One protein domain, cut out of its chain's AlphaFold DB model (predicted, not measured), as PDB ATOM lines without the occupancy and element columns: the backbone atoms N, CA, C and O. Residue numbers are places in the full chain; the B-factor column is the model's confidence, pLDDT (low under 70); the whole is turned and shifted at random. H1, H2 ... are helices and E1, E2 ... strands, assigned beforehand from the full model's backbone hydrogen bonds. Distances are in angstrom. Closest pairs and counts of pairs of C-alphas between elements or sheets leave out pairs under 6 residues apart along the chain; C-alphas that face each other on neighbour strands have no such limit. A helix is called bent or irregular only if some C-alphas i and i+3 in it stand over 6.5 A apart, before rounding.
ATOM      1  N   GLU A 431     115.844 117.879 118.123       89.19
ATOM      2  CA  GLU A 431     116.928 117.608 119.073       89.19
ATOM      3  C   GLU A 431     116.866 116.153 119.561       89.19
ATOM      4  O   GLU A 431     117.848 115.423 119.478       89.19
ATOM      5  N   GLN A 432     115.665 115.684 119.918       88.56
ATOM      6  CA  GLN A 432     115.408 114.296 120.304       88.56
ATOM      7  C   GLN A 432     115.696 113.293 119.181       88.56
ATOM      8  O   GLN A 432     116.067 112.158 119.474       88.56
ATOM      9  N   PHE A 433     115.521 113.675 117.910       89.81
ATOM     10  CA  PHE A 433     115.905 112.813 116.792       89.81
ATOM     11  C   PHE A 433     117.423 112.620 116.751       89.81
ATOM     12  O   PHE A 433     117.878 111.480 116.723       89.81
ATOM     13  N   ASN A 434     118.186 113.717 116.794       89.06
ATOM     14  CA  ASN A 434     119.647 113.668 116.714       89.06
ATOM     15  C   ASN A 434     120.247 112.902 117.899       89.06
ATOM     16  O   ASN A 434     121.061 112.011 117.684       89.06
ATOM     17  N   THR A 435     119.779 113.168 119.124       87.75
ATOM     18  CA  THR A 435     120.243 112.449 120.320       87.75
ATOM     19  C   THR A 435     119.961 110.951 120.228       87.75
ATOM     20  O   THR A 435     120.842 110.145 120.499       87.75
ATOM     21  N   LYS A 436     118.752 110.540 119.819       87.75
ATOM     22  CA  LYS A 436     118.430 109.108 119.699       87.75
ATOM     23  C   LYS A 436     119.196 108.425 118.570       87.75
ATOM     24  O   LYS A 436     119.579 107.274 118.730       87.75
ATOM     25  N   LEU A 437     119.415 109.115 117.450       89.50
ATOM     26  CA  LEU A 437     120.223 108.592 116.349       89.50
ATOM     27  C   LEU A 437     121.673 108.356 116.800       89.50
ATOM     28  O   LEU A 437     122.215 107.291 116.533       89.50
ATOM     29  N   GLU A 438     122.261 109.306 117.531       87.62
ATOM     30  CA  GLU A 438     123.612 109.189 118.092       87.62
ATOM     31  C   GLU A 438     123.717 108.041 119.106       87.62
ATOM     32  O   GLU A 438     124.613 107.208 118.998       87.62
ATOM     33  N   LEU A 439     122.747 107.920 120.021       84.81
ATOM     34  CA  LEU A 439     122.682 106.800 120.969       84.81
ATOM     35  C   LEU A 439     122.583 105.444 120.253       84.81
ATOM     36  O   LEU A 439     123.244 104.489 120.647       84.81
ATOM     37  N   MET A 440     121.816 105.356 119.163       87.38
ATOM     38  CA  MET A 440     121.724 104.141 118.341       87.38
ATOM     39  C   MET A 440     122.987 103.862 117.507       87.38
ATOM     40  O   MET A 440     123.072 102.792 116.905       87.38
ATOM     41  N   ASN A 441     123.970 104.767 117.478       88.88
ATOM     42  CA  ASN A 441     125.299 104.517 116.915       88.88
ATOM     43  C   ASN A 441     126.347 104.147 117.979       88.88
ATOM     44  O   ASN A 441     127.468 103.847 117.606       88.88
ATOM     45  N   SER A 442     126.022 104.174 119.274       83.44
ATOM     46  CA  SER A 442     126.996 103.957 120.355       83.44
ATOM     47  C   SER A 442     127.670 102.573 120.314       83.44
ATOM     48  O   SER A 442     127.107 101.597 119.806       83.44
ATOM     49  N   ASP A 443     128.878 102.504 120.874       77.75
ATOM     50  CA  ASP A 443     129.648 101.294 121.164       77.75
ATOM     51  C   ASP A 443     129.371 100.704 122.564       77.75
ATOM     52  O   ASP A 443     129.845  99.612 122.876       77.75
ATOM     53  N   GLU A 444     128.559 101.366 123.395       71.44
ATOM     54  CA  GLU A 444     128.198 100.894 124.734       71.44
ATOM     55  C   GLU A 444     127.047  99.868 124.696       71.44
ATOM     56  O   GLU A 444     125.954 100.141 124.197       71.44
ATOM     57  N   LEU A 445     127.275  98.686 125.284       61.03
ATOM     58  CA  LEU A 445     126.297  97.585 125.370       61.03
ATOM     59  C   LEU A 445     125.252  97.755 126.497       61.03
ATOM     60  O   LEU A 445     124.238  97.060 126.496       61.03
ATOM     61  N   ASP A 446     125.477  98.679 127.439       55.69
ATOM     62  CA  ASP A 446     124.703  98.815 128.689       55.69
ATOM     63  C   ASP A 446     123.975 100.162 128.833       55.69
ATOM     64  O   ASP A 446     123.654 100.621 129.932       55.69
ATOM     65  N   ASN A 447     123.654 100.815 127.716       58.25
ATOM     66  CA  ASN A 447     122.829 102.013 127.773       58.25
ATOM     67  C   ASN A 447     121.378 101.650 128.149       58.25
ATOM     68  O   ASN A 447     120.652 101.058 127.346       58.25
ATOM     69  N   GLU A 448     120.936 102.048 129.351       53.31
ATOM     70  CA  GLU A 448     119.590 101.777 129.890       53.31
ATOM     71  C   GLU A 448     118.435 102.246 128.980       53.31
ATOM     72  O   GLU A 448     117.303 101.803 129.164       53.31
ATOM     73  N   GLN A 449     118.685 103.129 128.004       51.06
ATOM     74  CA  GLN A 449     117.666 103.618 127.068       51.06
ATOM     75  C   GLN A 449     117.698 102.931 125.691       51.06
ATOM     76  O   GLN A 449     116.643 102.793 125.070       51.06
ATOM     77  N   TYR A 450     118.870 102.498 125.206       59.12
ATOM     78  CA  TYR A 450     119.052 101.842 123.898       59.12
ATOM     79  C   TYR A 450     120.233 100.859 123.944       59.12
ATOM     80  O   TYR A 450     121.318 101.187 123.472       59.12
ATOM     81  N   PRO A 451     120.046  99.639 124.463       57.28
ATOM     82  CA  PRO A 451     121.161  98.732 124.764       57.28
ATOM     83  C   PRO A 451     121.872  98.124 123.537       57.28
ATOM     84  O   PRO A 451     122.782  97.323 123.704       57.28
ATOM     85  N   TYR A 452     121.466  98.451 122.300       69.81
ATOM     86  CA  TYR A 452     121.988  97.827 121.069       69.81
ATOM     87  C   TYR A 452     122.395  98.870 120.033       69.81
ATOM     88  O   TYR A 452     121.832  98.923 118.936       69.81
ATOM     89  N   GLY A 453     123.352  99.726 120.388       81.94
ATOM     90  CA  GLY A 453     123.982 100.606 119.414       81.94
ATOM     91  C   GLY A 453     124.604  99.808 118.260       81.94
ATOM     92  O   GLY A 453     125.063  98.674 118.422       81.94
ATOM     93  N   LYS A 454     124.578 100.390 117.061       89.50
ATOM     94  CA  LYS A 454     125.131  99.786 115.847       89.50
ATOM     95  C   LYS A 454     126.604  99.398 116.038       89.50
ATOM     96  O   LYS A 454     126.963  98.267 115.713       89.50
ATOM     97  N   ASP A 455     127.424 100.297 116.586       88.00
ATOM     98  CA  ASP A 455     128.854 100.040 116.806       88.00
ATOM     99  C   ASP A 455     129.070  98.988 117.912       88.00
ATOM    100  O   ASP A 455     129.930  98.123 117.764       88.00
ATOM    101  N   ALA A 456     128.217  98.949 118.943       84.31
ATOM    102  CA  ALA A 456     128.269  97.925 119.992       84.31
ATOM    103  C   ALA A 456     128.075  96.505 119.426       84.31
ATOM    104  O   ALA A 456     128.803  95.577 119.777       84.31
ATOM    105  N   LEU A 457     127.126  96.333 118.495       87.75
ATOM    106  CA  LEU A 457     126.913  95.051 117.812       87.75
ATOM    107  C   LEU A 457     128.089  94.666 116.903       87.75
ATOM    108  O   LEU A 457     128.400  93.482 116.798       87.75
ATOM    109  N   ILE A 458     128.750  95.635 116.260       88.38
ATOM    110  CA  ILE A 458     129.947  95.382 115.441       88.38
ATOM    111  C   ILE A 458     131.095  94.891 116.325       88.38
ATOM    112  O   ILE A 458     131.654  93.833 116.044       88.38
ATOM    113  N   VAL A 459     131.398  95.613 117.410       83.81
ATOM    114  CA  VAL A 459     132.446  95.237 118.377       83.81
ATOM    115  C   VAL A 459     132.195  93.834 118.919       83.81
ATOM    116  O   VAL A 459     133.116  93.024 119.001       83.81
ATOM    117  N   LEU A 460     130.938  93.526 119.235       81.62
ATOM    118  CA  LEU A 460     130.543  92.208 119.699       81.62
ATOM    119  C   LEU A 460     130.816  91.130 118.640       81.62
ATOM    120  O   LEU A 460     131.479  90.145 118.940       81.62
ATOM    121  N   ILE A 461     130.382  91.316 117.390       85.50
ATOM    122  CA  ILE A 461     130.650  90.347 116.312       85.50
ATOM    123  C   ILE A 461     132.162  90.136 116.124       85.50
ATOM    124  O   ILE A 461     132.606  88.995 116.029       85.50
ATOM    125  N   GLU A 462     132.955  91.208 116.108       81.62
ATOM    126  CA  GLU A 462     134.406  91.137 115.885       81.62
ATOM    127  C   GLU A 462     135.179  90.505 117.052       81.62
ATOM    128  O   GLU A 462     136.138  89.762 116.823       81.62
ATOM    129  N   GLY A 463     134.786  90.796 118.295       73.50
ATOM    130  CA  GLY A 463     135.394  90.211 119.490       73.50
ATOM    131  C   GLY A 463     135.057  88.729 119.624       73.50
ATOM    132  O   GLY A 463     135.940  87.889 119.789       73.50
ATOM    133  N   PHE A 464     133.785  88.379 119.459       69.88
ATOM    134  CA  PHE A 464     133.350  86.994 119.577       69.88
ATOM    135  C   PHE A 464     133.836  86.093 118.437       69.88
ATOM    136  O   PHE A 464     134.027  84.903 118.674       69.88
ATOM    137  N   ASP A 465     134.058  86.605 117.225       66.94
ATOM    138  CA  ASP A 465     134.655  85.806 116.144       66.94
ATOM    139  C   ASP A 465     136.084  85.346 116.498       66.94
ATOM    140  O   ASP A 465     136.497  84.244 116.144       66.94
ATOM    141  N   LYS A 466     136.823  86.155 117.273       60.25
ATOM    142  CA  LYS A 466     138.178  85.825 117.742       60.25
ATOM    143  C   LYS A 466     138.198  84.937 118.980       60.25
ATOM    144  O   LYS A 466     138.946  83.961 118.996       60.25
ATOM    145  N   ASP A 467     137.410  85.279 119.996       53.88
ATOM    146  CA  ASP A 467     137.567  84.692 121.333       53.88
ATOM    147  C   ASP A 467     136.552  83.576 121.626       53.88
ATOM    148  O   ASP A 467     136.825  82.671 122.412       53.88
ATOM    149  N   TYR A 468     135.391  83.595 120.966       52.72
ATOM    150  CA  TYR A 468     134.228  82.802 121.382       52.72
ATOM    151  C   TYR A 468     133.562  81.989 120.262       52.72
ATOM    152  O   TYR A 468     132.661  81.196 120.544       52.72
ATOM    153  N   GLY A 469     134.012  82.153 119.014       55.88
ATOM    154  CA  GLY A 469     133.665  81.313 117.872       55.88
ATOM    155  C   GLY A 469     132.256  81.490 117.302       55.88
ATOM    156  O   GLY A 469     131.716  80.500 116.804       55.88
ATOM    157  N   ILE A 470     131.675  82.704 117.314       63.38
ATOM    158  CA  ILE A 470     130.342  82.966 116.710       63.38
ATOM    159  C   ILE A 470     130.260  82.489 115.246       63.38
ATOM    160  O   ILE A 470     129.188  82.113 114.776       63.38
ATOM    161  N   ILE A 471     131.377  82.480 114.509       65.44
ATOM    162  CA  ILE A 471     131.463  81.947 113.143       65.44
ATOM    163  C   ILE A 471     132.436  80.758 113.122       65.44
ATOM    164  O   ILE A 471     133.448  80.752 112.427       65.44
ATOM    165  N   ASN A 472     132.143  79.719 113.903       67.19
ATOM    166  CA  ASN A 472     132.879  78.452 113.832       67.19
ATOM    167  C   ASN A 472     132.313  77.505 112.749       67.19
ATOM    168  O   ASN A 472     131.201  77.690 112.246       67.19
ATOM    169  N   ASP A 473     133.053  76.441 112.423       67.81
ATOM    170  CA  ASP A 473     132.652  75.447 111.415       67.81
ATOM    171  C   ASP A 473     131.340  74.707 111.734       67.81
ATOM    172  O   ASP A 473     130.707  74.195 110.811       67.81
ATOM    173  N   ASN A 474     130.901  74.698 112.996       69.00
ATOM    174  CA  ASN A 474     129.721  73.965 113.460       69.00
ATOM    175  C   ASN A 474     128.390  74.675 113.158       69.00
ATOM    176  O   ASN A 474     127.334  74.062 113.311       69.00
ATOM    177  N   HIS A 475     128.420  75.936 112.721       76.31
ATOM    178  CA  HIS A 475     127.220  76.658 112.300       76.31
ATOM    179  C   HIS A 475     126.784  76.290 110.881       76.31
ATOM    180  O   HIS A 475     127.615  76.047 110.000       76.31
ATOM    181  N   ASP A 476     125.472  76.321 110.635       82.75
ATOM    182  CA  ASP A 476     124.949  76.244 109.274       82.75
ATOM    183  C   ASP A 476     125.356  77.473 108.441       82.75
ATOM    184  O   ASP A 476     125.622  78.564 108.956       82.75
ATOM    185  N   GLU A 477     125.402  77.290 107.120       84.06
ATOM    186  CA  GLU A 477     125.798  78.353 106.191       84.06
ATOM    187  C   GLU A 477     124.887  79.581 106.273       84.06
ATOM    188  O   GLU A 477     125.356  80.700 106.102       84.06
ATOM    189  N   GLN A 478     123.602  79.415 106.606       86.81
ATOM    190  CA  GLN A 478     122.679  80.549 106.709       86.81
ATOM    191  C   GLN A 478     123.032  81.462 107.887       86.81
ATOM    192  O   GLN A 478     122.949  82.687 107.772       86.81
ATOM    193  N   THR A 479     123.452  80.880 109.009       85.81
ATOM    194  CA  THR A 479     123.893  81.598 110.203       85.81
ATOM    195  C   THR A 479     125.205  82.321 109.931       85.81
ATOM    196  O   THR A 479     125.305  83.522 110.194       85.81
ATOM    197  N   LYS A 480     126.176  81.634 109.312       84.38
ATOM    198  CA  LYS A 480     127.457  82.235 108.908       84.38
ATOM    199  C   LYS A 480     127.245  83.401 107.944       84.38
ATOM    200  O   LYS A 480     127.742  84.502 108.186       84.38
ATOM    201  N   GLU A 481     126.457  83.202 106.886       87.38
ATOM    202  CA  GLU A 481     126.119  84.250 105.919       87.38
ATOM    203  C   GLU A 481     125.398  85.428 106.580       87.38
ATOM    204  O   GLU A 481     125.685  86.586 106.263       87.38
ATOM    205  N   PHE A 482     124.476  85.160 107.512       90.31
ATOM    206  CA  PHE A 482     123.774  86.206 108.244       90.31
ATOM    207  C   PHE A 482     124.738  87.057 109.072       90.31
ATOM    208  O   PHE A 482     124.778  88.267 108.838       90.31
ATOM    209  N   VAL A 483     125.525  86.459 109.974       88.19
ATOM    210  CA  VAL A 483     126.439  87.202 110.862       88.19
ATOM    211  C   VAL A 483     127.454  87.992 110.039       88.19
ATOM    212  O   VAL A 483     127.598  89.199 110.229       88.19
ATOM    213  N   GLN A 484     128.068  87.363 109.033       86.94
ATOM    214  CA  GLN A 484     129.018  88.041 108.149       86.94
ATOM    215  C   GLN A 484     128.388  89.171 107.322       86.94
ATOM    216  O   GLN A 484     129.106  90.037 106.833       86.94
ATOM    217  N   SER A 485     127.071  89.151 107.089       91.12
ATOM    218  CA  SER A 485     126.384  90.220 106.351       91.12
ATOM    219  C   SER A 485     126.116  91.470 107.189       91.12
ATOM    220  O   SER A 485     125.692  92.484 106.633       91.12
ATOM    221  N   LEU A 486     126.304  91.408 108.510       92.69
ATOM    222  CA  LEU A 486     126.030  92.528 109.407       92.69
ATOM    223  C   LEU A 486     127.145  93.579 109.382       92.69
ATOM    224  O   LEU A 486     126.832  94.767 109.431       92.69
ATOM    225  N   THR A 487     128.403  93.154 109.245       91.75
ATOM    226  CA  THR A 487     129.594  94.015 109.236       91.75
ATOM    227  C   THR A 487     130.096  94.308 107.816       91.75
ATOM    228  O   THR A 487     129.726  93.643 106.843       91.75
ATOM    229  N   ASN A 488     130.923  95.347 107.678       90.56
ATOM    230  CA  ASN A 488     131.491  95.753 106.393       90.56
ATOM    231  C   ASN A 488     132.490  94.721 105.861       90.56
ATOM    232  O   ASN A 488     133.326  94.204 106.600       90.56
ATOM    233  N   LYS A 489     132.466  94.482 104.545       86.88
ATOM    234  CA  LYS A 489     133.432  93.606 103.867       86.88
ATOM    235  C   LYS A 489     134.349  94.409 102.953       86.88
ATOM    236  O   LYS A 489     133.888  95.128 102.068       86.88
ATOM    237  N   TYR A 490     135.657  94.228 103.115       82.75
ATOM    238  CA  TYR A 490     136.666  94.797 102.222       82.75
ATOM    239  C   TYR A 490     136.918  93.844 101.048       82.75
ATOM    240  O   TYR A 490     137.451  92.750 101.224       82.75
ATOM    241  N   VAL A 491     136.526  94.253  99.839       80.62
ATOM    242  CA  VAL A 491     136.729  93.486  98.602       80.62
ATOM    243  C   VAL A 491     137.665  94.278  97.691       80.62
ATOM    244  O   VAL A 491     137.251  95.176  96.952       80.62
ATOM    245  N   GLY A 492     138.963  93.971  97.773       79.69
ATOM    246  CA  GLY A 492     140.011  94.763  97.126       79.69
ATOM    247  C   GLY A 492     140.099  96.163  97.741       79.69
ATOM    248  O   GLY A 492     140.282  96.291  98.944       79.69
ATOM    249  N   ASN A 493     139.934  97.206  96.921       82.88
ATOM    250  CA  ASN A 493     139.916  98.607  97.375       82.88
ATOM    251  C   ASN A 493     138.501  99.142  97.671       82.88
ATOM    252  O   ASN A 493     138.350 100.332  97.939       82.88
ATOM    253  N   ASN A 494     137.465  98.302  97.584       82.50
ATOM    254  CA  ASN A 494     136.078  98.710  97.801       82.50
ATOM    255  C   ASN A 494     135.560  98.175  99.139       82.50
ATOM    256  O   ASN A 494     135.836  97.031  99.505       82.50
ATOM    257  N   VAL A 495     134.760  98.986  99.830       87.19
ATOM    258  CA  VAL A 495     134.008  98.568 101.019       87.19
ATOM    259  C   VAL A 495     132.589  98.233 100.584       87.19
ATOM    260  O   VAL A 495     131.883  99.085 100.046       87.19
ATOM    261  N   VAL A 496     132.182  96.983 100.786       90.06
ATOM    262  CA  VAL A 496     130.781  96.579 100.703       90.06
ATOM    263  C   VAL A 496     130.175  96.814 102.077       90.06
ATOM    264  O   VAL A 496     130.559  96.161 103.047       90.06
ATOM    265  N   GLU A 497     129.264  97.779 102.141       92.38
ATOM    266  CA  GLU A 497     128.598  98.186 103.375       92.38
ATOM    267  C   GLU A 497     127.761  97.032 103.947       92.38
ATOM    268  O   GLU A 497     126.965  96.422 103.227       92.38
ATOM    269  N   GLY A 498     127.953  96.729 105.227       93.56
ATOM    270  CA  GLY A 498     127.212  95.721 105.972       93.56
ATOM    271  C   GLY A 498     125.806  96.194 106.323       93.56
ATOM    272  O   GLY A 498     125.499  97.387 106.302       93.56
ATOM    273  N   LYS A 499     124.920  95.258 106.671       94.88
ATOM    274  CA  LYS A 499     123.518  95.572 106.984       94.88
ATOM    275  C   LYS A 499     123.362  96.551 108.147       94.88
ATOM    276  O   LYS A 499     122.373  97.275 108.144       94.88
ATOM    277  N   LEU A 500     124.276  96.564 109.125       94.44
ATOM    278  CA  LEU A 500     124.224  97.483 110.271       94.44
ATOM    279  C   LEU A 500     124.476  98.939 109.851       94.44
ATOM    280  O   LEU A 500     123.691  99.820 110.202       94.44
ATOM    281  N   ASP A 501     125.507  99.186 109.041       94.12
ATOM    282  CA  ASP A 501     125.770 100.521 108.493       94.12
ATOM    283  C   ASP A 501     124.674 100.954 107.512       94.12
ATOM    284  O   ASP A 501     124.193 102.085 107.601       94.12
ATOM    285  N   GLN A 502     124.172 100.035 106.674       94.38
ATOM    286  CA  GLN A 502     123.085 100.329 105.734       94.38
ATOM    287  C   GLN A 502     121.826 100.846 106.447       94.38
ATOM    288  O   GLN A 502     121.309 101.906 106.082       94.38
ATOM    289  N   ILE A 503     121.336 100.139 107.478       93.94
ATOM    290  CA  ILE A 503     120.116 100.554 108.200       93.94
ATOM    291  C   ILE A 503     120.319 101.868 108.962       93.94
ATOM    292  O   ILE A 503     119.394 102.678 109.056       93.94
ATOM    293  N   TYR A 504     121.526 102.110 109.480       94.38
ATOM    294  CA  TYR A 504     121.855 103.348 110.174       94.38
ATOM    295  C   TYR A 504     121.884 104.534 109.202       94.38
ATOM    296  O   TYR A 504     121.227 105.554 109.427       94.38
ATOM    297  N   ASN A 505     122.571 104.379 108.071       93.81
ATOM    298  CA  ASN A 505     122.676 105.407 107.041       93.81
ATOM    299  C   ASN A 505     121.325 105.705 106.374       93.81
ATOM    300  O   ASN A 505     121.065 106.843 105.977       93.81
ATOM    301  N   GLU A 506     120.429 104.721 106.269       92.81
ATOM    302  CA  GLU A 506     119.035 104.943 105.872       92.81
ATOM    303  C   GLU A 506     118.276 105.825 106.867       92.81
ATOM    304  O   GLU A 506     117.591 106.764 106.446       92.81
ATOM    305  N   ALA A 507     118.433 105.589 108.171       92.00
ATOM    306  CA  ALA A 507     117.809 106.426 109.191       92.00
ATOM    307  C   ALA A 507     118.386 107.851 109.203       92.00
ATOM    308  O   ALA A 507     117.632 108.826 109.254       92.00
ATOM    309  N   ALA A 508     119.706 107.988 109.057       93.25
ATOM    310  CA  ALA A 508     120.395 109.277 109.012       93.25
ATOM    311  C   ALA A 508     119.937 110.169 107.842       93.25
ATOM    312  O   ALA A 508     119.856 111.393 107.985       93.25
ATOM    313  N   LYS A 509     119.549 109.589 106.696       93.75
ATOM    314  CA  LYS A 509     118.991 110.343 105.551       93.75
ATOM    315  C   LYS A 509     117.685 111.073 105.886       93.75
ATOM    316  O   LYS A 509     117.378 112.079 105.245       93.75
ATOM    317  N   ALA A 510     116.937 110.626 106.898       91.81
ATOM    318  CA  ALA A 510     115.707 111.284 107.339       91.81
ATOM    319  C   ALA A 510     115.949 112.612 108.085       91.81
ATOM    320  O   ALA A 510     114.985 113.327 108.364       91.81
ATOM    321  N   SER A 511     117.207 112.991 108.355       87.31
ATOM    322  CA  SER A 511     117.569 114.243 109.046       87.31
ATOM    323  C   SER A 511     116.989 115.500 108.383       87.31
ATOM    324  O   SER A 511     116.629 116.448 109.078       87.31
ATOM    325  N   ASN A 512     116.811 115.489 107.057       86.31
ATOM    326  CA  ASN A 512     116.223 116.597 106.289       86.31
ATOM    327  C   ASN A 512     114.703 116.451 106.050       86.31
ATOM    328  O   ASN A 512     114.120 117.219 105.284       86.31
ATOM    329  N   GLY A 513     114.065 115.439 106.645       87.88
ATOM    330  CA  GLY A 513     112.642 115.129 106.494       87.88
ATOM    331  C   GLY A 513     111.743 115.765 107.561       87.88
ATOM    332  O   GLY A 513     112.197 116.434 108.489       87.88
ATOM    333  N   SER A 514     110.434 115.526 107.447       92.31
ATOM    334  CA  SER A 514     109.447 115.917 108.462       92.31
ATOM    335  C   SER A 514     109.622 115.128 109.766       92.31
ATOM    336  O   SER A 514     110.190 114.037 109.774       92.31
ATOM    337  N   LEU A 515     109.071 115.632 110.879       89.50
ATOM    338  CA  LEU A 515     109.121 114.938 112.175       89.50
ATOM    339  C   LEU A 515     108.539 113.512 112.103       89.50
ATOM    340  O   LEU A 515     109.086 112.593 112.703       89.50
ATOM    341  N   VAL A 516     107.483 113.308 111.306       89.94
ATOM    342  CA  VAL A 516     106.881 111.984 111.071       89.94
ATOM    343  C   VAL A 516     107.855 111.053 110.338       89.94
ATOM    344  O   VAL A 516     107.994 109.892 110.711       89.94
ATOM    345  N   GLN A 517     108.573 111.562 109.329       91.50
ATOM    346  CA  GLN A 517     109.594 110.790 108.610       91.50
ATOM    347  C   GLN A 517     110.768 110.423 109.526       91.50
ATOM    348  O   GLN A 517     111.204 109.273 109.520       91.50
ATOM    349  N   LYS A 518     111.227 111.365 110.359       92.31
ATOM    350  CA  LYS A 518     112.264 111.152 111.382       92.31
ATOM    351  C   LYS A 518     111.862 110.067 112.388       92.31
ATOM    352  O   LYS A 518     112.635 109.150 112.657       92.31
ATOM    353  N   GLN A 519     110.631 110.129 112.897       90.19
ATOM    354  CA  GLN A 519     110.098 109.150 113.846       90.19
ATOM    355  C   GLN A 519     110.005 107.750 113.228       90.19
ATOM    356  O   GLN A 519     110.409 106.771 113.851       90.19
ATOM    357  N   GLN A 520     109.512 107.648 111.992       90.88
ATOM    358  CA  GLN A 520     109.375 106.363 111.312       90.88
ATOM    359  C   GLN A 520     110.730 105.738 110.951       90.88
ATOM    360  O   GLN A 520     110.886 104.518 111.043       90.88
ATOM    361  N   ALA A 521     111.720 106.564 110.605       92.00
ATOM    362  CA  ALA A 521     113.094 106.133 110.373       92.00
ATOM    363  C   ALA A 521     113.742 105.563 111.648       92.00
ATOM    364  O   ALA A 521     114.236 104.437 111.618       92.00
ATOM    365  N   LEU A 522     113.661 106.274 112.782       90.31
ATOM    366  CA  LEU A 522     114.191 105.783 114.064       90.31
ATOM    367  C   LEU A 522     113.487 104.516 114.552       90.31
ATOM    368  O   LEU A 522     114.143 103.608 115.050       90.31
ATOM    369  N   MET A 523     112.165 104.422 114.385       89.12
ATOM    370  CA  MET A 523     111.422 103.213 114.751       89.12
ATOM    371  C   MET A 523     111.858 102.011 113.901       89.12
ATOM    372  O   MET A 523     111.985 100.901 114.410       89.12
ATOM    373  N   THR A 524     112.125 102.228 112.610       90.69
ATOM    374  CA  THR A 524     112.632 101.182 111.710       90.69
ATOM    375  C   THR A 524     114.037 100.737 112.113       90.69
ATOM    376  O   THR A 524     114.278  99.534 112.212       90.69
ATOM    377  N   LEU A 525     114.933 101.690 112.400       91.19
ATOM    378  CA  LEU A 525     116.284 101.419 112.892       91.19
ATOM    379  C   LEU A 525     116.249 100.622 114.198       91.19
ATOM    380  O   LEU A 525     116.844  99.552 114.272       91.19
ATOM    381  N   HIS A 526     115.487 101.089 115.189       87.69
ATOM    382  CA  HIS A 526     115.318 100.407 116.469       87.69
ATOM    383  C   HIS A 526     114.817  98.969 116.288       87.69
ATOM    384  O   HIS A 526     115.417  98.039 116.819       87.69
ATOM    385  N   ASN A 527     113.766  98.763 115.489       88.06
ATOM    386  CA  ASN A 527     113.227  97.426 115.244       88.06
ATOM    387  C   ASN A 527     114.265  96.495 114.603       88.06
ATOM    388  O   ASN A 527     114.326  95.318 114.951       88.06
ATOM    389  N   LYS A 528     115.087  97.010 113.679       90.62
ATOM    390  CA  LYS A 528     116.137  96.230 113.013       90.62
ATOM    391  C   LYS A 528     117.317  95.918 113.928       90.62
ATOM    392  O   LYS A 528     117.771  94.779 113.924       90.62
ATOM    393  N   LEU A 529     117.776  96.881 114.727       88.62
ATOM    394  CA  LEU A 529     118.832  96.657 115.719       88.62
ATOM    395  C   LEU A 529     118.391  95.624 116.759       88.62
ATOM    396  O   LEU A 529     119.128  94.681 117.023       88.62
ATOM    397  N   THR A 530     117.157  95.724 117.259       84.94
ATOM    398  CA  THR A 530     116.576  94.731 118.174       84.94
ATOM    399  C   THR A 530     116.453  93.350 117.519       84.94
ATOM    400  O   THR A 530     116.799  92.348 118.138       84.94
ATOM    401  N   GLU A 531     116.017  93.274 116.253       88.12
ATOM    402  CA  GLU A 531     115.956  92.012 115.494       88.12
ATOM    403  C   GLU A 531     117.345  91.365 115.353       88.12
ATOM    404  O   GLU A 531     117.490  90.153 115.513       88.12
ATOM    405  N   TYR A 532     118.369  92.157 115.030       89.94
ATOM    406  CA  TYR A 532     119.730  91.656 114.851       89.94
ATOM    407  C   TYR A 532     120.375  91.262 116.179       89.94
ATOM    408  O   TYR A 532     120.972  90.190 116.246       89.94
ATOM    409  N   ALA A 533     120.189  92.054 117.235       86.50
ATOM    410  CA  ALA A 533     120.641  91.727 118.583       86.50
ATOM    411  C   ALA A 533     120.034  90.404 119.081       86.50
ATOM    412  O   ALA A 533     120.765  89.546 119.571       86.50
ATOM    413  N   ASP A 534     118.726  90.187 118.893       85.44
ATOM    414  CA  ASP A 534     118.071  88.922 119.260       85.44
ATOM    415  C   ASP A 534     118.643  87.733 118.473       85.44
ATOM    416  O   ASP A 534     118.939  86.687 119.054       85.44
ATOM    417  N   LYS A 535     118.864  87.892 117.160       88.25
ATOM    418  CA  LYS A 535     119.473  86.839 116.332       88.25
ATOM    419  C   LYS A 535     120.896  86.506 116.774       88.25
ATOM    420  O   LYS A 535     121.197  85.329 116.937       88.25
ATOM    421  N   ILE A 536     121.749  87.507 116.998       87.19
ATOM    422  CA  ILE A 536     123.131  87.297 117.460       87.19
ATOM    423  C   ILE A 536     123.134  86.630 118.837       87.19
ATOM    424  O   ILE A 536     123.804  85.620 119.035       87.19
ATOM    425  N   GLY A 537     122.332  87.134 119.776       86.19
ATOM    426  CA  GLY A 537     122.241  86.557 121.113       86.19
ATOM    427  C   GLY A 537     121.750  85.106 121.109       86.19
ATOM    428  O   GLY A 537     122.207  84.299 121.917       86.19
ATOM    429  N   LYS A 538     120.845  84.742 120.191       87.56
ATOM    430  CA  LYS A 538     120.420  83.346 119.998       87.56
ATOM    431  C   LYS A 538     121.543  82.463 119.472       87.56
ATOM    432  O   LYS A 538     121.651  81.337 119.942       87.56
ATOM    433  N   VAL A 539     122.372  82.960 118.552       87.44
ATOM    434  CA  VAL A 539     123.557  82.234 118.061       87.44
ATOM    435  C   VAL A 539     124.510  81.935 119.222       87.44
ATOM    436  O   VAL A 539     124.801  80.770 119.477       87.44
ATOM    437  N   VAL A 540     124.877  82.957 120.007       86.62
ATOM    438  CA  VAL A 540     125.773  82.814 121.173       86.62
ATOM    439  C   VAL A 540     125.242  81.789 122.181       86.62
ATOM    440  O   VAL A 540     125.956  80.873 122.583       86.62
ATOM    441  N   ILE A 541     123.971  81.896 122.576       89.50
ATOM    442  CA  ILE A 541     123.372  80.955 123.536       89.50
ATOM    443  C   ILE A 541     123.285  79.536 122.966       89.50
ATOM    444  O   ILE A 541     123.509  78.571 123.696       89.50
ATOM    445  N   ASN A 542     122.969  79.384 121.678       88.94
ATOM    446  CA  ASN A 542     122.879  78.071 121.047       88.94
ATOM    447  C   ASN A 542     124.238  77.352 121.030       88.94
ATOM    448  O   ASN A 542     124.298  76.153 121.299       88.94
ATOM    449  N   ASP A 543     125.333  78.082 120.815       85.94
ATOM    450  CA  ASP A 543     126.685  77.535 120.964       85.94
ATOM    451  C   ASP A 543     126.957  77.027 122.380       85.94
ATOM    452  O   ASP A 543     127.485  75.929 122.563       85.94
ATOM    453  N   ARG A 544     126.565  77.792 123.401       89.25
ATOM    454  CA  ARG A 544     126.756  77.384 124.799       89.25
ATOM    455  C   ARG A 544     125.887  76.197 125.193       89.25
ATOM    456  O   ARG A 544     126.349  75.337 125.939       89.25
ATOM    457  N   ILE A 545     124.688  76.077 124.624       91.88
ATOM    458  CA  ILE A 545     123.869  74.862 124.731       91.88
ATOM    459  C   ILE A 545     124.620  73.661 124.157       91.88
ATOM    460  O   ILE A 545     124.725  72.646 124.841       91.88
ATOM    461  N   ASN A 546     125.189  73.781 122.956       88.38
ATOM    462  CA  ASN A 546     125.950  72.690 122.345       88.38
ATOM    463  C   ASN A 546     127.145  72.275 123.222       88.38
ATOM    464  O   ASN A 546     127.361  71.082 123.443       88.38
ATOM    465  N   SER A 547     127.893  73.239 123.766       87.19
ATOM    466  CA  SER A 547     129.019  72.974 124.672       87.19
ATOM    467  C   SER A 547     128.585  72.281 125.970       87.19
ATOM    468  O   SER A 547     129.231  71.319 126.401       87.19
ATOM    469  N   LEU A 548     127.472  72.715 126.570       90.31
ATOM    470  CA  LEU A 548     126.881  72.077 127.750       90.31
ATOM    471  C   LEU A 548     126.435  70.644 127.451       90.31
ATOM    472  O   LEU A 548     126.804  69.731 128.183       90.31
ATOM    473  N   GLU A 549     125.696  70.419 126.363       92.81
ATOM    474  CA  GLU A 549     125.210  69.087 125.982       92.81
ATOM    475  C   GLU A 549     126.361  68.114 125.704       92.81
ATOM    476  O   GLU A 549     126.317  66.957 126.129       92.81
ATOM    477  N   GLN A 550     127.432  68.579 125.054       86.88
ATOM    478  CA  GLN A 550     128.643  67.781 124.858       86.88
ATOM    479  C   GLN A 550     129.317  67.419 126.189       86.88
ATOM    480  O   GLN A 550     129.755  66.277 126.363       86.88
ATOM    481  N   ARG A 551     129.397  68.364 127.138       83.69
ATOM    482  CA  ARG A 551     129.994  68.121 128.460       83.69
ATOM    483  C   ARG A 551     129.153  67.158 129.294       83.69
ATOM    484  O   ARG A 551     129.710  66.205 129.832       83.69
ATOM    485  N   ILE A 552     127.842  67.369 129.349       86.94
ATOM    486  CA  ILE A 552     126.891  66.511 130.067       86.94
ATOM    487  C   ILE A 552     126.948  65.087 129.519       86.94
ATOM    488  O   ILE A 552     127.144  64.149 130.286       86.94
ATOM    489  N   LYS A 553     126.918  64.910 128.191       85.94
ATOM    490  CA  LYS A 553     127.056  63.582 127.576       85.94
ATOM    491  C   LYS A 553     128.345  62.875 128.008       85.94
ATOM    492  O   LYS A 553     128.325  61.691 128.336       85.94
ATOM    493  N   LYS A 554     129.471  63.595 128.026       74.62
ATOM    494  CA  LYS A 554     130.752  63.054 128.503       74.62
ATOM    495  C   LYS A 554     130.687  62.667 129.986       74.62
ATOM    496  O   LYS A 554     131.289  61.674 130.377       74.62
ATOM    497  N   TYR A 555     129.976  63.430 130.809       72.69
ATOM    498  CA  TYR A 555     129.789  63.124 132.228       72.69
ATOM    499  C   TYR A 555     128.882  61.934 132.477       72.69
ATOM    500  O   TYR A 555     129.207  61.121 133.340       72.69
ATOM    501  N   ASP A 556     127.833  61.759 131.681       77.50
ATOM    502  CA  ASP A 556     127.001  60.558 131.721       77.50
ATOM    503  C   ASP A 556     127.828  59.299 131.409       77.50
ATOM    504  O   ASP A 556     127.740  58.303 132.131       77.50
ATOM    505  N   GLU A 557     128.695  59.357 130.388       69.81
ATOM    506  CA  GLU A 557     129.638  58.278 130.040       69.81
ATOM    507  C   GLU A 557     130.644  57.978 131.171       69.81
ATOM    508  O   GLU A 557     131.152  56.860 131.272       69.81
ATOM    509  N   GLN A 558     130.940  58.968 132.018       60.84
ATOM    510  CA  GLN A 558     131.919  58.894 133.108       60.84
ATOM    511  C   GLN A 558     131.289  58.729 134.500       60.84
ATOM    512  O   GLN A 558     132.025  58.646 135.482       60.84
ATOM    513  N   HIS A 559     129.956  58.654 134.588       62.78
ATOM    514  CA  HIS A 559     129.192  58.617 135.839       62.78
ATOM    515  C   HIS A 559     129.495  59.790 136.795       62.78
ATOM    516  O   HIS A 559     129.584  59.609 138.008       62.78
ATOM    517  N   ILE A 560     129.650  60.997 136.245       63.88
ATOM    518  CA  ILE A 560     129.901  62.238 136.993       63.88
ATOM    519  C   ILE A 560     128.576  62.997 137.189       63.88
ATOM    520  O   ILE A 560     127.810  63.138 136.242       63.88
ATOM    521  N   ALA A 561     128.301  63.495 138.401       68.75
ATOM    522  CA  ALA A 561     127.104  64.299 138.694       68.75
ATOM    523  C   ALA A 561     127.201  65.717 138.095       68.75
ATOM    524  O   ALA A 561     128.273  66.317 138.147       68.75
ATOM    525  N   HIS A 562     126.106  66.249 137.538       76.56
ATOM    526  CA  HIS A 562     126.135  67.472 136.711       76.56
ATOM    527  C   HIS A 562     124.869  68.361 136.767       76.56
ATOM    528  O   HIS A 562     124.585  69.129 135.854       76.56
ATOM    529  N   THR A 563     124.141  68.315 137.877       77.00
ATOM    530  CA  THR A 563     122.966  69.128 138.230       77.00
ATOM    531  C   THR A 563     123.099  70.643 137.999       77.00
ATOM    532  O   THR A 563     122.105  71.276 137.641       77.00
ATOM    533  N   VAL A 564     124.281  71.248 138.162       77.31
ATOM    534  CA  VAL A 564     124.541  72.669 137.865       77.31
ATOM    535  C   VAL A 564     124.563  72.896 136.357       77.31
ATOM    536  O   VAL A 564     123.912  73.821 135.869       77.31
ATOM    537  N   LEU A 565     125.229  72.017 135.597       83.62
ATOM    538  CA  LEU A 565     125.206  72.076 134.133       83.62
ATOM    539  C   LEU A 565     123.796  71.828 133.591       83.62
ATOM    540  O   LEU A 565     123.374  72.531 132.677       83.62
ATOM    541  N   ASP A 566     123.035  70.903 134.183       86.81
ATOM    542  CA  ASP A 566     121.620  70.691 133.858       86.81
ATOM    543  C   ASP A 566     120.781  71.953 134.114       86.81
ATOM    544  O   ASP A 566     119.918  72.317 133.307       86.81
ATOM    545  N   ALA A 567     121.019  72.652 135.228       85.19
ATOM    546  CA  ALA A 567     120.324  73.897 135.547       85.19
ATOM    547  C   ALA A 567     120.648  75.004 134.530       85.19
ATOM    548  O   ALA A 567     119.727  75.641 134.010       85.19
ATOM    549  N   LEU A 568     121.928  75.186 134.190       88.50
ATOM    550  CA  LEU A 568     122.373  76.150 133.179       88.50
ATOM    551  C   LEU A 568     121.849  75.806 131.784       88.50
ATOM    552  O   LEU A 568     121.369  76.686 131.072       88.50
ATOM    553  N   LEU A 569     121.855  74.524 131.409       92.31
ATOM    554  CA  LEU A 569     121.304  74.051 130.141       92.31
ATOM    555  C   LEU A 569     119.809  74.364 130.044       92.31
ATOM    556  O   LEU A 569     119.334  74.837 129.009       92.31
ATOM    557  N   ASN A 570     119.064  74.138 131.126       90.19
ATOM    558  CA  ASN A 570     117.647  74.478 131.186       90.19
ATOM    559  C   ASN A 570     117.416  75.990 131.059       90.19
ATOM    560  O   ASN A 570     116.519  76.400 130.321       90.19
ATOM    561  N   GLN A 571     118.229  76.823 131.714       89.62
ATOM    562  CA  GLN A 571     118.147  78.282 131.578       89.62
ATOM    563  C   GLN A 571     118.454  78.750 130.156       89.62
ATOM    564  O   GLN A 571     117.681  79.520 129.582       89.62
ATOM    565  N   ALA A 572     119.521  78.235 129.550       91.44
ATOM    566  CA  ALA A 572     119.898  78.564 128.181       91.44
ATOM    567  C   ALA A 572     118.785  78.181 127.186       91.44
ATOM    568  O   ALA A 572     118.388  78.987 126.339       91.44
ATOM    569  N   LYS A 573     118.185  76.991 127.343       92.31
ATOM    570  CA  LYS A 573     117.037  76.537 126.534       92.31
ATOM    571  C   LYS A 573     115.786  77.395 126.732       92.31
ATOM    572  O   LYS A 573     115.052  77.638 125.771       92.31
ATOM    573  N   GLN A 574     115.523  77.873 127.948       88.12
ATOM    574  CA  GLN A 574     114.431  78.822 128.196       88.12
ATOM    575  C   GLN A 574     114.684  80.152 127.476       88.12
ATOM    576  O   GLN A 574     113.781  80.679 126.827       88.12
ATOM    577  N   MET A 575     115.919  80.647 127.520       87.12
ATOM    578  CA  MET A 575     116.309  81.930 126.941       87.12
ATOM    579  C   MET A 575     116.280  81.945 125.401       87.12
ATOM    580  O   MET A 575     116.014  82.985 124.796       87.12
ATOM    581  N   LEU A 576     116.466  80.806 124.722       84.62
ATOM    582  CA  LEU A 576     116.234  80.707 123.268       84.62
ATOM    583  C   LEU A 576     114.784  81.022 122.867       84.62
ATOM    584  O   LEU A 576     114.539  81.564 121.788       84.62
ATOM    585  N   ASN A 577     113.829  80.693 123.739       78.50
ATOM    586  CA  ASN A 577     112.395  80.771 123.460       78.50
ATOM    587  C   ASN A 577     111.731  82.046 124.006       78.50
ATOM    588  O   ASN A 577     110.541  82.266 123.773       78.50
ATOM    589  N   GLN A 578     112.477  82.884 124.727       78.19
ATOM    590  CA  GLN A 578     111.989  84.127 125.321       78.19
ATOM    591  C   GLN A 578     112.563  85.350 124.600       78.19
ATOM    592  O   GLN A 578     113.662  85.315 124.045       78.19
ATOM    593  N   ASN A 579     111.804  86.447 124.620       71.81
ATOM    594  CA  ASN A 579     112.251  87.737 124.102       71.81
ATOM    595  C   ASN A 579     113.042  88.477 125.195       71.81
ATOM    596  O   ASN A 579     112.484  89.304 125.920       71.81
ATOM    597  N   THR A 580     114.310  88.101 125.361       72.12
ATOM    598  CA  THR A 580     115.222  88.638 126.383       72.12
ATOM    599  C   THR A 580     116.196  89.643 125.785       72.12
ATOM    600  O   THR A 580     116.548  89.563 124.606       72.12
ATOM    601  N   VAL A 581     116.660  90.575 126.615       76.69
ATOM    602  CA  VAL A 581     117.726  91.508 126.236       76.69
ATOM    603  C   VAL A 581     119.043  90.774 125.940       76.69
ATOM    604  O   VAL A 581     119.311  89.716 126.511       76.69
ATOM    605  N   LEU A 582     119.870  91.322 125.040       79.81
ATOM    606  CA  LEU A 582     121.172  90.740 124.687       79.81
ATOM    607  C   LEU A 582     122.107  90.633 125.899       79.81
ATOM    608  O   LEU A 582     122.746  89.602 126.042       79.81
ATOM    609  N   SER A 583     122.152  91.630 126.787       77.81
ATOM    610  CA  SER A 583     123.045  91.622 127.957       77.81
ATOM    611  C   SER A 583     122.813  90.423 128.881       77.81
ATOM    612  O   SER A 583     123.772  89.748 129.231       77.81
ATOM    613  N   ASP A 584     121.559  90.063 129.168       81.88
ATOM    614  CA  ASP A 584     121.236  88.853 129.942       81.88
ATOM    615  C   ASP A 584     121.716  87.566 129.238       81.88
ATOM    616  O   ASP A 584     122.113  86.603 129.896       81.88
ATOM    617  N   ARG A 585     121.682  87.536 127.894       84.19
ATOM    618  CA  ARG A 585     122.208  86.406 127.106       84.19
ATOM    619  C   ARG A 585     123.727  86.315 127.219       84.19
ATOM    620  O   ARG A 585     124.249  85.214 127.351       84.19
ATOM    621  N   LEU A 586     124.422  87.449 127.176       83.44
ATOM    622  CA  LEU A 586     125.879  87.496 127.319       83.44
ATOM    623  C   LEU A 586     126.305  87.124 128.739       83.44
ATOM    624  O   LEU A 586     127.175  86.281 128.901       83.44
ATOM    625  N   GLU A 587     125.620  87.641 129.762       84.81
ATOM    626  CA  GLU A 587     125.897  87.282 131.154       84.81
ATOM    627  C   GLU A 587     125.720  85.774 131.391       84.81
ATOM    628  O   GLU A 587     126.537  85.137 132.056       84.81
ATOM    629  N   LEU A 588     124.664  85.171 130.829       87.56
ATOM    630  CA  LEU A 588     124.480  83.723 130.901       87.56
ATOM    631  C   LEU A 588     125.580  82.968 130.140       87.56
ATOM    632  O   LEU A 588     126.039  81.937 130.627       87.56
ATOM    633  N   ALA A 589     126.007  83.459 128.975       86.94
ATOM    634  CA  ALA A 589     127.089  82.846 128.210       86.94
ATOM    635  C   ALA A 589     128.417  82.862 128.987       86.94
ATOM    636  O   ALA A 589     129.031  81.806 129.128       86.94
ATOM    637  N   ASP A 590     128.790  83.999 129.578       83.88
ATOM    638  CA  ASP A 590     130.010  84.148 130.383       83.88
ATOM    639  C   ASP A 590     129.999  83.226 131.611       83.88
ATOM    640  O   ASP A 590     131.012  82.613 131.963       83.88
ATOM    641  N   ARG A 591     128.833  83.076 132.255       83.44
ATOM    642  CA  ARG A 591     128.641  82.125 133.362       83.44
ATOM    643  C   ARG A 591     128.823  80.685 132.901       83.44
ATOM    644  O   ARG A 591     129.482  79.916 133.591       83.44
ATOM    645  N   ILE A 592     128.261  80.317 131.748       87.12
ATOM    646  CA  ILE A 592     128.433  78.974 131.180       87.12
ATOM    647  C   ILE A 592     129.900  78.717 130.842       87.12
ATOM    648  O   ILE A 592     130.389  77.635 131.144       87.12
ATOM    649  N   ASP A 593     130.600  79.679 130.248       82.06
ATOM    650  CA  ASP A 593     132.015  79.527 129.904       82.06
ATOM    651  C   ASP A 593     132.882  79.357 131.146       82.06
ATOM    652  O   ASP A 593     133.665  78.409 131.222       82.06
ATOM    653  N   SER A 594     132.659  80.205 132.152       76.62
ATOM    654  CA  SER A 594     133.327  80.101 133.450       76.62
ATOM    655  C   SER A 594     133.086  78.727 134.075       76.62
ATOM    656  O   SER A 594     134.028  78.045 134.471       76.62
ATOM    657  N   GLU A 595     131.833  78.272 134.119       76.44
ATOM    658  CA  GLU A 595     131.512  76.946 134.643       76.44
ATOM    659  C   GLU A 595     132.167  75.853 133.792       76.44
ATOM    660  O   GLU A 595     132.866  75.014 134.326       76.44
ATOM    661  N   LEU A 596     132.089  75.867 132.464       77.69
ATOM    662  CA  LEU A 596     132.735  74.845 131.628       77.69
ATOM    663  C   LEU A 596     134.270  74.798 131.763       77.69
ATOM    664  O   LEU A 596     134.854  73.719 131.555       77.69
ATOM    665  N   GLU A 597     134.903  75.926 132.095       71.25
ATOM    666  CA  GLU A 597     136.332  76.054 132.396       71.25
ATOM    667  C   GLU A 597     136.680  75.469 133.776       71.25
ATOM    668  O   GLU A 597     137.543  74.589 133.868       71.25
ATOM    669  N   TYR A 598     135.987  75.896 134.836       57.62
ATOM    670  CA  TYR A 598     136.252  75.461 136.216       57.62
ATOM    671  C   TYR A 598     135.730  74.054 136.522       57.62
ATOM    672  O   TYR A 598     136.284  73.317 137.342       57.62
ATOM    673  N   PHE A 599     134.663  73.657 135.847       58.22
ATOM    674  CA  PHE A 599     133.862  72.495 136.164       58.22
ATOM    675  C   PHE A 599     134.217  71.348 135.231       58.22
ATOM    676  O   PHE A 599     133.541  71.093 134.234       58.22
TER     677      PHE A 599
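What this domain is: This is residues 431 to 599 of the 687 residues of an uncharacterized protein of Mycoplasma phocirhinis (UniProt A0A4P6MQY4). One long helix, H5, runs nearly the length of the domain; H1 and H4 pack on its first part, H6 and H7 on its later part, H2 and H3 lie near its middle, and residues 490 to 495 of the small hairpin E1 and E2 stick out. H2, H4, H5, H6 and H7 make an up-and-down bundle, each running against the one before. You have 169 residues, mostly helix, with seven named helices and two antiparallel strands in the order H1 H2 H3 E1 E2 H4 H5 H6 H7. The whole is elongated, 66 by 39 by 22 A, and only just loose, close to compact, with a radius of gyration of the C-alphas of 18.7 A.

Where its parts are: Look first at the sheet: E1, residues 489 to 491, and E2, residues 494 to 496. Find C-alpha 515 at (109.121, 114.938, 112.175); from there H5 runs 64.0 A to C-alpha 558 at (131.919, 58.894, 133.108). H4, residues 499 to 512, is only just irregular: C-alphas 509 and 512 are 6.9 A apart. Look for H1 at 431 to 439, H2 at 454 to 467, H3 at 477 to 484, H6 at 563 to 576 and H7 at 582 to 598, 24.4 A long.

How they stand to each other: In the E1 and E2 hairpin, N 489 and O 496 are 2.9 A apart, within hydrogen-bond range. H5 is the hub; its closest C-alphas to H4 are Ala 521 and Ala 507, 4.9 A, to H6 Lys 538 and Leu 576, 5.9 A, to H7 Gly 537 and Leu 582, 5.6 A, and to H1 Lys 518 and Phe 433, 6.7 A. H2 touches H4, closest at C-alphas 454 and 500, 6.1 A. H3 is close to H5 but not clearly touching. Every O i to N i+4 pair is within range in H1, H3, H5, H6 and H7, but 9 of 10 in H2 and 7 of 10 in H4.

The domain as a whole: C-alphas 514 and 559 are farthest apart, 66.5 A. The printed part has no cut; the H1 to H2 link is long. Look for pLDDT under 70 at 445 to 452, 464 to 474, 557 to 561 and 598 to 599.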